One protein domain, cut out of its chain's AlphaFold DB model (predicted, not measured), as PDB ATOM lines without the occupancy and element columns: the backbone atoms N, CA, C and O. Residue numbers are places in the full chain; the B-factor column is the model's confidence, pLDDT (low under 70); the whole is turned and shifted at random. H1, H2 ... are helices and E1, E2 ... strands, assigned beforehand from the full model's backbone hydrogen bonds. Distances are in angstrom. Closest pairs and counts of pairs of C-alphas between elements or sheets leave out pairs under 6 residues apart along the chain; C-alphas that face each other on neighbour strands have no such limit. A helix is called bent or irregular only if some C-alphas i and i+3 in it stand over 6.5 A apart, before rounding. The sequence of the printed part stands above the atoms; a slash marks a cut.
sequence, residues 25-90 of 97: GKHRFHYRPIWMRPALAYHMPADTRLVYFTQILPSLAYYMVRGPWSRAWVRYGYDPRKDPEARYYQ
ATOM      1  N   GLY A  25      46.873 -22.771 -17.568       62.56
ATOM      2  CA  GLY A  25      45.859 -23.805 -17.405       62.56
ATOM      3  C   GLY A  25      45.630 -24.695 -18.623       62.56
ATOM      4  O   GLY A  25      45.688 -25.916 -18.498       62.56
ATOM      5  N   LYS A  26      45.394 -24.109 -19.802       67.94
ATOM      6  CA  LYS A  26      45.025 -24.852 -21.014       67.94
ATOM      7  C   LYS A  26      46.144 -25.794 -21.448       67.94
ATOM      8  O   LYS A  26      45.882 -26.970 -21.673       67.94
ATOM      9  N   HIS A  27      47.388 -25.312 -21.450       74.00
ATOM     10  CA  HIS A  27      48.573 -26.119 -21.754       74.00
ATOM     11  C   HIS A  27      48.714 -27.332 -20.816       74.00
ATOM     12  O   HIS A  27      48.938 -28.450 -21.271       74.00
ATOM     13  N   ARG A  28      48.482 -27.157 -19.509       79.75
ATOM     14  CA  ARG A  28      48.577 -28.249 -18.521       79.75
ATOM     15  C   ARG A  28      47.522 -29.340 -18.706       79.75
ATOM     16  O   ARG A  28      47.818 -30.516 -18.496       79.75
ATOM     17  N   PHE A  29      46.317 -28.971 -19.138       84.25
ATOM     18  CA  PHE A  29      45.259 -29.937 -19.437       84.25
ATOM     19  C   PHE A  29      45.537 -30.801 -20.678       84.25
ATOM     20  O   PHE A  29      44.881 -31.829 -20.838       84.25
ATOM     21  N   HIS A  30      46.497 -30.424 -21.536       83.56
ATOM     22  CA  HIS A  30      46.949 -31.271 -22.646       83.56
ATOM     23  C   HIS A  30      47.842 -32.427 -22.177       83.56
ATOM     24  O   HIS A  30      47.692 -33.533 -22.683       83.56
ATOM     25  N   TYR A  31      48.725 -32.202 -21.198       84.81
ATOM     26  CA  TYR A  31      49.591 -33.259 -20.653       84.81
ATOM     27  C   TYR A  31      48.852 -34.185 -19.694       84.81
ATOM     28  O   TYR A  31      49.070 -35.392 -19.696       84.81
ATOM     29  N   ARG A  32      47.984 -33.616 -18.852       87.00
ATOM     30  CA  ARG A  32      47.203 -34.375 -17.876       87.00
ATOM     31  C   ARG A  32      45.764 -33.862 -17.883       87.00
ATOM     32  O   ARG A  32      45.546 -32.695 -17.567       87.00
ATOM     33  N   PRO A  33      44.763 -34.698 -18.190       90.38
ATOM     34  CA  PRO A  33      43.376 -34.240 -18.286       90.38
ATOM     35  C   PRO A  33      42.722 -33.984 -16.919       90.38
ATOM     36  O   PRO A  33      41.674 -33.342 -16.854       90.38
ATOM     37  N   ILE A  34      43.328 -34.476 -15.831       91.50
ATOM     38  CA  ILE A  34      42.791 -34.421 -14.467       91.50
ATOM     39  C   ILE A  34      43.778 -33.704 -13.549       91.50
ATOM     40  O   ILE A  34      44.954 -34.060 -13.497       91.50
ATOM     41  N   TRP A  35      43.308 -32.739 -12.765       91.38
ATOM     42  CA  TRP A  35      44.144 -31.960 -11.853       91.38
ATOM     43  C   TRP A  35      43.463 -31.686 -10.518       91.38
ATOM     44  O   TRP A  35      42.270 -31.423 -10.455       91.38
ATOM     45  N   MET A  36      44.232 -31.665  -9.430       90.94
ATOM     46  CA  MET A  36      43.738 -31.172  -8.139       90.94
ATOM     47  C   MET A  36      43.983 -29.665  -8.004       90.94
ATOM     48  O   MET A  36      44.961 -29.142  -8.540       90.94
ATOM     49  N   ARG A  37      43.138 -28.967  -7.229       88.50
ATOM     50  CA  ARG A  37      43.339 -27.536  -6.905       88.50
ATOM     51  C   ARG A  37      44.744 -27.235  -6.361       88.50
ATOM     52  O   ARG A  37      45.383 -26.355  -6.927       88.50
ATOM     53  N   PRO A  38      45.269 -27.939  -5.335       88.75
ATOM     54  CA  PRO A  38      46.616 -27.668  -4.825       88.75
ATOM     55  C   PRO A  38      47.715 -27.910  -5.866       88.75
ATOM     56  O   PRO A  38      48.649 -27.120  -5.948       88.75
ATOM     57  N   ALA A  39      47.575 -28.933  -6.714       89.06
ATOM     58  CA  ALA A  39      48.533 -29.196  -7.789       89.06
ATOM     59  C   ALA A  39      48.553 -28.051  -8.813       89.06
ATOM     60  O   ALA A  39      49.616 -27.557  -9.170       89.06
ATOM     61  N   LEU A  40      47.381 -27.554  -9.227       88.19
ATOM     62  CA  LEU A  40      47.300 -26.376 -10.096       88.19
ATOM     63  C   LEU A  40      47.890 -25.135  -9.425       88.19
ATOM     64  O   LEU A  40      48.608 -24.396 -10.086       88.19
ATOM     65  N   ALA A  41      47.615 -24.930  -8.134       87.38
ATOM     66  CA  ALA A  41      48.119 -23.799  -7.356       87.38
ATOM     67  C   ALA A  41      49.645 -23.787  -7.238       87.38
ATOM     68  O   ALA A  41      50.240 -22.713  -7.281       87.38
ATOM     69  N   TYR A  42      50.270 -24.961  -7.130       88.25
ATOM     70  CA  TYR A  42      51.723 -25.097  -7.076       88.25
ATOM     71  C   TYR A  42      52.408 -24.565  -8.344       88.25
ATOM     72  O   TYR A  42      53.443 -23.915  -8.266       88.25
ATOM     73  N   HIS A  43      51.790 -24.757  -9.512       83.25
ATOM     74  CA  HIS A  43      52.344 -24.335 -10.803       83.25
ATOM     75  C   HIS A  43      51.993 -22.893 -11.207       83.25
ATOM     76  O   HIS A  43      52.132 -22.541 -12.385       83.25
ATOM     77  N   MET A  44      51.474 -22.067 -10.292       81.81
ATOM     78  CA  MET A  44      51.100 -20.689 -10.615       81.81
ATOM     79  C   MET A  44      51.409 -19.673  -9.502       81.81
ATOM     80  O   MET A  44      51.321 -20.012  -8.311       81.81
ATOM     81  N   PRO A  45      51.709 -18.412  -9.878       82.62
ATOM     82  CA  PRO A  45      51.913 -17.315  -8.935       82.62
ATOM     83  C   PRO A  45      50.678 -17.069  -8.069       82.62
ATOM     84  O   PRO A  45      49.554 -17.163  -8.571       82.62
ATOM     85  N   ALA A  46      50.887 -16.726  -6.794       81.81
ATOM     86  CA  ALA A  46      49.828 -16.507  -5.803       81.81
ATOM     87  C   ALA A  46      48.770 -15.488  -6.265       81.81
ATOM     88  O   ALA A  46      47.573 -15.749  -6.138       81.81
ATOM     89  N   ASP A  47      49.211 -14.402  -6.896       81.31
ATOM     90  CA  ASP A  47      48.358 -13.276  -7.291       81.31
ATOM     91  C   ASP A  47      47.321 -13.667  -8.353       81.31
ATOM     92  O   ASP A  47      46.180 -13.211  -8.348       81.31
ATOM     93  N   THR A  48      47.684 -14.598  -9.238       80.94
ATOM     94  CA  THR A  48      46.813 -15.061 -10.333       80.94
ATOM     95  C   THR A  48      45.858 -16.187  -9.935       80.94
ATOM     96  O   THR A  48      44.919 -16.492 -10.675       80.94
ATOM     97  N   ARG A  49      46.055 -16.813  -8.763       84.38
ATOM     98  CA  ARG A  49      45.322 -18.034  -8.377       84.38
ATOM     99  C   ARG A  49      43.834 -17.796  -8.235       84.38
ATOM    100  O   ARG A  49      43.043 -18.643  -8.643       84.38
ATOM    101  N   LEU A  50      43.465 -16.670  -7.628       84.38
ATOM    102  CA  LEU A  50      42.074 -16.372  -7.315       84.38
ATOM    103  C   LEU A  50      41.257 -16.249  -8.600       84.38
ATOM    104  O   LEU A  50      40.299 -16.996  -8.771       84.38
ATOM    105  N   VAL A  51      41.685 -15.378  -9.516       84.88
ATOM    106  CA  VAL A  51      41.036 -15.170 -10.821       84.88
ATOM    107  C   VAL A  51      41.010 -16.467 -11.625       84.88
ATOM    108  O   VAL A  51      39.981 -16.832 -12.195       84.88
ATOM    109  N   TYR A  52      42.118 -17.214 -11.620       85.44
ATOM    110  CA  TYR A  52      42.188 -18.481 -12.330       85.44
ATOM    111  C   TYR A  52      41.164 -19.495 -11.809       85.44
ATOM    112  O   TYR A  52      40.431 -20.088 -12.595       85.44
ATOM    113  N   PHE A  53      41.065 -19.690 -10.494       87.56
ATOM    114  CA  PHE A  53      40.154 -20.681  -9.925       87.56
ATOM    115  C   PHE A  53      38.680 -20.282  -9.970       87.56
ATOM    116  O   PHE A  53      37.835 -21.175 -10.001       87.56
ATOM    117  N   THR A  54      38.366 -18.988  -9.942       85.25
ATOM    118  CA  THR A  54      36.976 -18.513  -9.920       85.25
ATOM    119  C   THR A  54      36.398 -18.302 -11.313       85.25
ATOM    120  O   THR A  54      35.223 -18.592 -11.509       85.25
ATOM    121  N   GLN A  55      37.198 -17.844 -12.283       85.44
ATOM    122  CA  GLN A  55      36.696 -17.464 -13.611       85.44
ATOM    123  C   GLN A  55      37.156 -18.419 -14.716       85.44
ATOM    124  O   GLN A  55      36.365 -18.842 -15.555       85.44
ATOM    125  N   ILE A  56      38.439 -18.783 -14.716       85.19
ATOM    126  CA  ILE A  56      39.047 -19.528 -15.828       85.19
ATOM    127  C   ILE A  56      38.833 -21.036 -15.676       85.19
ATOM    128  O   ILE A  56      38.517 -21.734 -16.633       85.19
ATOM    129  N   LEU A  57      39.017 -21.578 -14.475       87.94
ATOM    130  CA  LEU A  57      38.966 -23.020 -14.270       87.94
ATOM    131  C   LEU A  57      37.576 -23.625 -14.559       87.94
ATOM    132  O   LEU A  57      37.542 -24.648 -15.243       87.94
ATOM    133  N   PRO A  58      36.449 -23.005 -14.149       88.94
ATOM    134  CA  PRO A  58      35.114 -23.520 -14.464       88.94
ATOM    135  C   PRO A  58      34.781 -23.550 -15.964       88.94
ATOM    136  O   PRO A  58      33.953 -24.359 -16.386       88.94
ATOM    137  N   SER A  59      35.421 -22.700 -16.779       87.75
ATOM    138  CA  SER A  59      35.230 -22.689 -18.237       87.75
ATOM    139  C   SER A  59      36.091 -23.727 -18.967       87.75
ATOM    140  O   SER A  59      35.751 -24.137 -20.074       87.75
ATOM    141  N   LEU A  60      37.170 -24.213 -18.342       86.81
ATOM    142  CA  LEU A  60      38.073 -25.221 -18.915       86.81
ATOM    143  C   LEU A  60      37.787 -26.653 -18.439       86.81
ATOM    144  O   LEU A  60      38.079 -27.618 -19.154       86.81
ATOM    145  N   ALA A  61      37.259 -26.802 -17.226       91.12
ATOM    146  CA  ALA A  61      37.100 -28.087 -16.568       91.12
ATOM    147  C   ALA A  61      35.865 -28.114 -15.663       91.12
ATOM    148  O   ALA A  61      35.441 -27.094 -15.122       91.12
ATOM    149  N   TYR A  62      35.342 -29.315 -15.434       91.00
ATOM    150  CA  TYR A  62      34.312 -29.568 -14.434       91.00
ATOM    151  C   TYR A  62      34.925 -30.206 -13.186       91.00
ATOM    152  O   TYR A  62      35.944 -30.898 -13.243       91.00
ATOM    153  N   TYR A  63      34.300 -29.974 -12.037       91.81
ATOM    154  CA  TYR A  63      34.747 -30.517 -10.760       91.81
ATOM    155  C   TYR A  63      33.960 -31.779 -10.398       91.81
ATOM    156  O   TYR A  63      32.728 -31.761 -10.362       91.81
ATOM    157  N   MET A  64      34.657 -32.876 -10.091       89.56
ATOM    158  CA  MET A  64      34.017 -34.103  -9.613       89.56
ATOM    159  C   MET A  64      33.832 -34.068  -8.095       89.56
ATOM    160  O   MET A  64      34.787 -34.114  -7.321       89.56
ATOM    161  N   VAL A  65      32.570 -34.031  -7.661       86.69
ATOM    162  CA  VAL A  65      32.210 -34.002  -6.233       86.69
ATOM    163  C   VAL A  65      32.272 -35.398  -5.601       86.69
ATOM    164  O   VAL A  65      32.673 -35.533  -4.448       86.69
ATOM    165  N   ARG A  66      31.889 -36.447  -6.339       85.50
ATOM    166  CA  ARG A  66      31.775 -37.829  -5.843       85.50
ATOM    167  C   ARG A  66      32.531 -38.805  -6.750       85.50
ATOM    168  O   ARG A  66      32.706 -38.533  -7.934       85.50
ATOM    169  N   GLY A  67      32.933 -39.946  -6.190       88.81
ATOM    170  CA  GLY A  67      33.581 -41.045  -6.914       88.81
ATOM    171  C   GLY A  67      35.106 -41.128  -6.737       88.81
ATOM    172  O   GLY A  67      35.674 -40.391  -5.930       88.81
ATOM    173  N   PRO A  68      35.783 -42.014  -7.496       88.25
ATOM    174  CA  PRO A  68      37.225 -42.274  -7.366       88.25
ATOM    175  C   PRO A  68      38.112 -41.066  -7.689       88.25
ATOM    176  O   PRO A  68      39.231 -40.958  -7.202       88.25
ATOM    177  N   TRP A  69      37.600 -40.131  -8.487       89.25
ATOM    178  CA  TRP A  69      38.252 -38.859  -8.815       89.25
ATOM    179  C   TRP A  69      37.625 -37.683  -8.054       89.25
ATOM    180  O   TRP A  69      37.681 -36.539  -8.507       89.25
ATOM    181  N   SER A  70      36.987 -37.953  -6.905       87.00
ATOM    182  CA  SER A  70      36.421 -36.899  -6.062       87.00
ATOM    183  C   SER A  70      37.489 -35.868  -5.709       87.00
ATOM    184  O   SER A  70      38.629 -36.217  -5.417       87.00
ATOM    185  N   ARG A  71      37.115 -34.588  -5.709       89.00
ATOM    186  CA  ARG A  71      38.010 -33.454  -5.430       89.00
ATOM    187  C   ARG A  71      39.010 -33.103  -6.540       89.00
ATOM    188  O   ARG A  71      39.856 -32.228  -6.337       89.00
ATOM    189  N   ALA A  72      38.881 -33.700  -7.724       92.19
ATOM    190  CA  ALA A  72      39.661 -33.338  -8.904       92.19
ATOM    191  C   ALA A  72      38.845 -32.540  -9.939       92.19
ATOM    192  O   ALA A  72      37.623 -32.659 -10.045       92.19
ATOM    193  N   TRP A  73      39.556 -31.726 -10.713       92.62
ATOM    194  CA  TRP A  73      39.084 -31.030 -11.905       92.62
ATOM    195  C   TRP A  73      39.415 -31.853 -13.135       92.62
ATOM    196  O   TRP A  73      40.568 -32.238 -13.328       92.62
ATOM    197  N   VAL A  74      38.416 -32.092 -13.971       91.88
ATOM    198  CA  VAL A  74      38.534 -32.887 -15.188       91.88
ATOM    199  C   VAL A  74      38.232 -31.999 -16.386       91.88
ATOM    200  O   VAL A  74      37.227 -31.288 -16.405       91.88
ATOM    201  N   ARG A  75      39.111 -32.027 -17.388       91.75
ATOM    202  CA  ARG A  75      38.939 -31.265 -18.628       91.75
ATOM    203  C   ARG A  75      37.616 -31.622 -19.309       91.75
ATOM    204  O   ARG A  75      37.254 -32.797 -19.395       91.75
ATOM    205  N   TYR A  76      36.931 -30.627 -19.869       89.69
ATOM    206  CA  TYR A  76      35.775 -30.898 -20.723       89.69
ATOM    207  C   TYR A  76      36.145 -31.798 -21.915       89.69
ATOM    208  O   TYR A  76      37.238 -31.710 -22.480       89.69
ATOM    209  N   GLY A  77      35.226 -32.699 -22.274       88.81
ATOM    210  CA  GLY A  77      35.412 -33.675 -23.354       88.81
ATOM    211  C   GLY A  77      36.249 -34.906 -22.988       88.81
ATOM    212  O   GLY A  77      36.415 -35.781 -23.831       88.81
ATOM    213  N   TYR A  78      36.758 -35.005 -21.757       90.12
ATOM    214  CA  TYR A  78      37.445 -36.196 -21.258       90.12
ATOM    215  C   TYR A  78      36.577 -36.936 -20.230       90.12
ATOM    216  O   TYR A  78      36.110 -36.340 -19.254       90.12
ATOM    217  N   ASP A  79      36.366 -38.238 -20.447       88.75
ATOM    218  CA  ASP A  79      35.673 -39.114 -19.497       88.75
ATOM    219  C   ASP A  79      36.663 -40.130 -18.899       88.75
ATOM    220  O   ASP A  79      37.062 -41.068 -19.595       88.75
ATOM    221  N   PRO A  80      37.039 -39.992 -17.613       88.12
ATOM    222  CA  PRO A  80      38.003 -40.880 -16.962       88.12
ATOM    223  C   PRO A  80      37.506 -42.320 -16.801       88.12
ATOM    224  O   PRO A  80      38.282 -43.195 -16.444       88.12
ATOM    225  N   ARG A  81      36.221 -42.598 -17.045       85.12
ATOM    226  CA  ARG A  81      35.679 -43.965 -16.986       85.12
ATOM    227  C   ARG A  81      35.987 -44.778 -18.239       85.12
ATOM    228  O   ARG A  81      35.916 -46.000 -18.190       85.12
ATOM    229  N   LYS A  82      36.272 -44.105 -19.356       89.19
ATOM    230  CA  LYS A  82      36.546 -44.749 -20.647       89.19
ATOM    231  C   LYS A  82      38.022 -45.075 -20.836       89.19
ATOM    232  O   LYS A  82      38.341 -45.931 -21.650       89.19
ATOM    233  N   ASP A  83      38.888 -44.388 -20.098       89.25
ATOM    234  CA  ASP A  83      40.332 -44.554 -20.174       89.25
ATOM    235  C   ASP A  83      40.850 -45.297 -18.926       89.25
ATOM    236  O   ASP A  83      40.817 -44.731 -17.828       89.25
ATOM    237  N   PRO A  84      41.329 -46.550 -19.056       87.75
ATOM    238  CA  PRO A  84      41.924 -47.300 -17.950       87.75
ATOM    239  C   PRO A  84      43.113 -46.580 -17.299       87.75
ATOM    240  O   PRO A  84      43.310 -46.694 -16.086       87.75
ATOM    241  N   GLU A  85      43.861 -45.780 -18.065       88.06
ATOM    242  CA  GLU A  85      45.019 -45.028 -17.570       88.06
ATOM    243  C   GLU A  85      44.600 -43.908 -16.607       88.06
ATOM    244  O   GLU A  85      45.376 -43.464 -15.758       88.06
ATOM    245  N   ALA A  86      43.325 -43.504 -16.625       88.00
ATOM    246  CA  ALA A  86      42.796 -42.557 -15.654       88.00
ATOM    247  C   ALA A  86      42.849 -43.085 -14.209       88.00
ATOM    248  O   ALA A  86      42.728 -42.283 -13.274       88.00
ATOM    249  N   ARG A  87      43.050 -44.399 -13.987       87.38
ATOM    250  CA  ARG A  87      43.171 -44.966 -12.633       87.38
ATOM    251  C   ARG A  87      44.331 -44.351 -11.849       87.38
ATOM    252  O   ARG A  87      44.191 -44.144 -10.649       87.38
ATOM    253  N   TYR A  88      45.436 -44.001 -12.513       87.56
ATOM    254  CA  TYR A  88      46.611 -43.402 -11.864       87.56
ATOM    255  C   TYR A  88      46.338 -41.999 -11.310       87.56
ATOM    256  O   TYR A  88      47.108 -41.463 -10.517       87.56
ATOM    257  N   TYR A  89      45.232 -41.389 -11.727       87.19
ATOM    258  CA  TYR A  89      44.828 -40.049 -11.321       87.19
ATOM    259  C   TYR A  89      43.707 -40.046 -10.280       87.19
ATOM    260  O   TYR A  89      43.161 -38.982  -9.981       87.19
ATOM    261  N   GLN A  90      43.348 -41.216  -9.745       89.81
ATOM    262  CA  GLN A  90      42.367 -41.331  -8.673       89.81
ATOM    263  C   GLN A  90      42.856 -40.646  -7.395       89.81
ATOM    264  O   GLN A  90      44.051 -40.565  -7.110       89.81
TER     265      GLN A  90
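AT A GLANCE: This is residues 25 to 90 of the 97 residues of the protein "Tau95 domain-containing protein" of Trichobilharzia regenti (UniProt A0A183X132). A small antiparallel sheet of three short strands, E1, E3 and E2, stands between two ends of an elongated body: H2 and the longer H3 reach out at one end, and the short H4 sits at the other. H1 packs on the sheet with residues 25 to 30, and no helix touches another. The printed part has 66 residues, with four named helices and three named strands in the order H1, E1, H2, H3, E2, E3, H4; the class is mixed, helices and strands. The whole is compact, with a radius of gyration of the C-alphas of 11.7 A, and spans 36 by 23 by 19 A.

HOW THE PARTS SIT: H1, residues 25 to 31, is on the sheet of E1, residues 34 to 36, E3, residues 72 to 75, and E2, residues 61 to 63, at a height over the sheet of 8.6 A. The closest C-alphas of H1 and E3 are those of Phe 29 and Arg 75, 6.5 A apart. E1 is antiparallel to the inner strand E3, with N 35 and O 73 at 2.8 A. H2, residues 37 to 42, only grazes the sheet. H2 is close to but not clearly touching H3, residues 46 to 60; their closest C-alphas, those of Ala 41 and Arg 49, are 6.5 A apart. They run opposite ways at a steep tilt of 43 degrees. H3 only grazes the sheet with residues 57 to 60. E1, H2, H3 and E2 form a split strand-helix-strand unit, two strands running the same way with E3 between them, and its crossover is right-handed. E2 and E3 form a hairpin, with N 62 and O 74 at 2.9 A. H4, residues 84 to 89, only grazes the sheet and is apart from H1, H2 and H3. Every O i to N i+4 pair is within hydrogen-bond range in H2, against 1 of 3 in H1, 6 of 11 in H3 and 0 of 2 in H4; O i to N i+3 pairs within range are 4 of 4 in H1 and 3 of 3 in H4.

IN THESE COORDINATES: H1 begins at C-alpha 25, (45.859, -23.805, -17.405), and measures 10.7 A. E1 and H2 follow. H3 measures 19.6 A and is irregular, with C-alphas 47 and 50 7.0 A apart. E2 follows, and E3 measures 10.0 A. H4 measures 10.2 A and ends at C-alpha 89, (44.828, -40.049, -11.321).

THE WHOLE: The C-alphas farthest apart, those of Asp 47 and Pro 84, are 36.2 A apart. The printed part has no cut, and no link is long. Mean pLDDT of the printed part is 86.6; residues 25 to 26 are under 70.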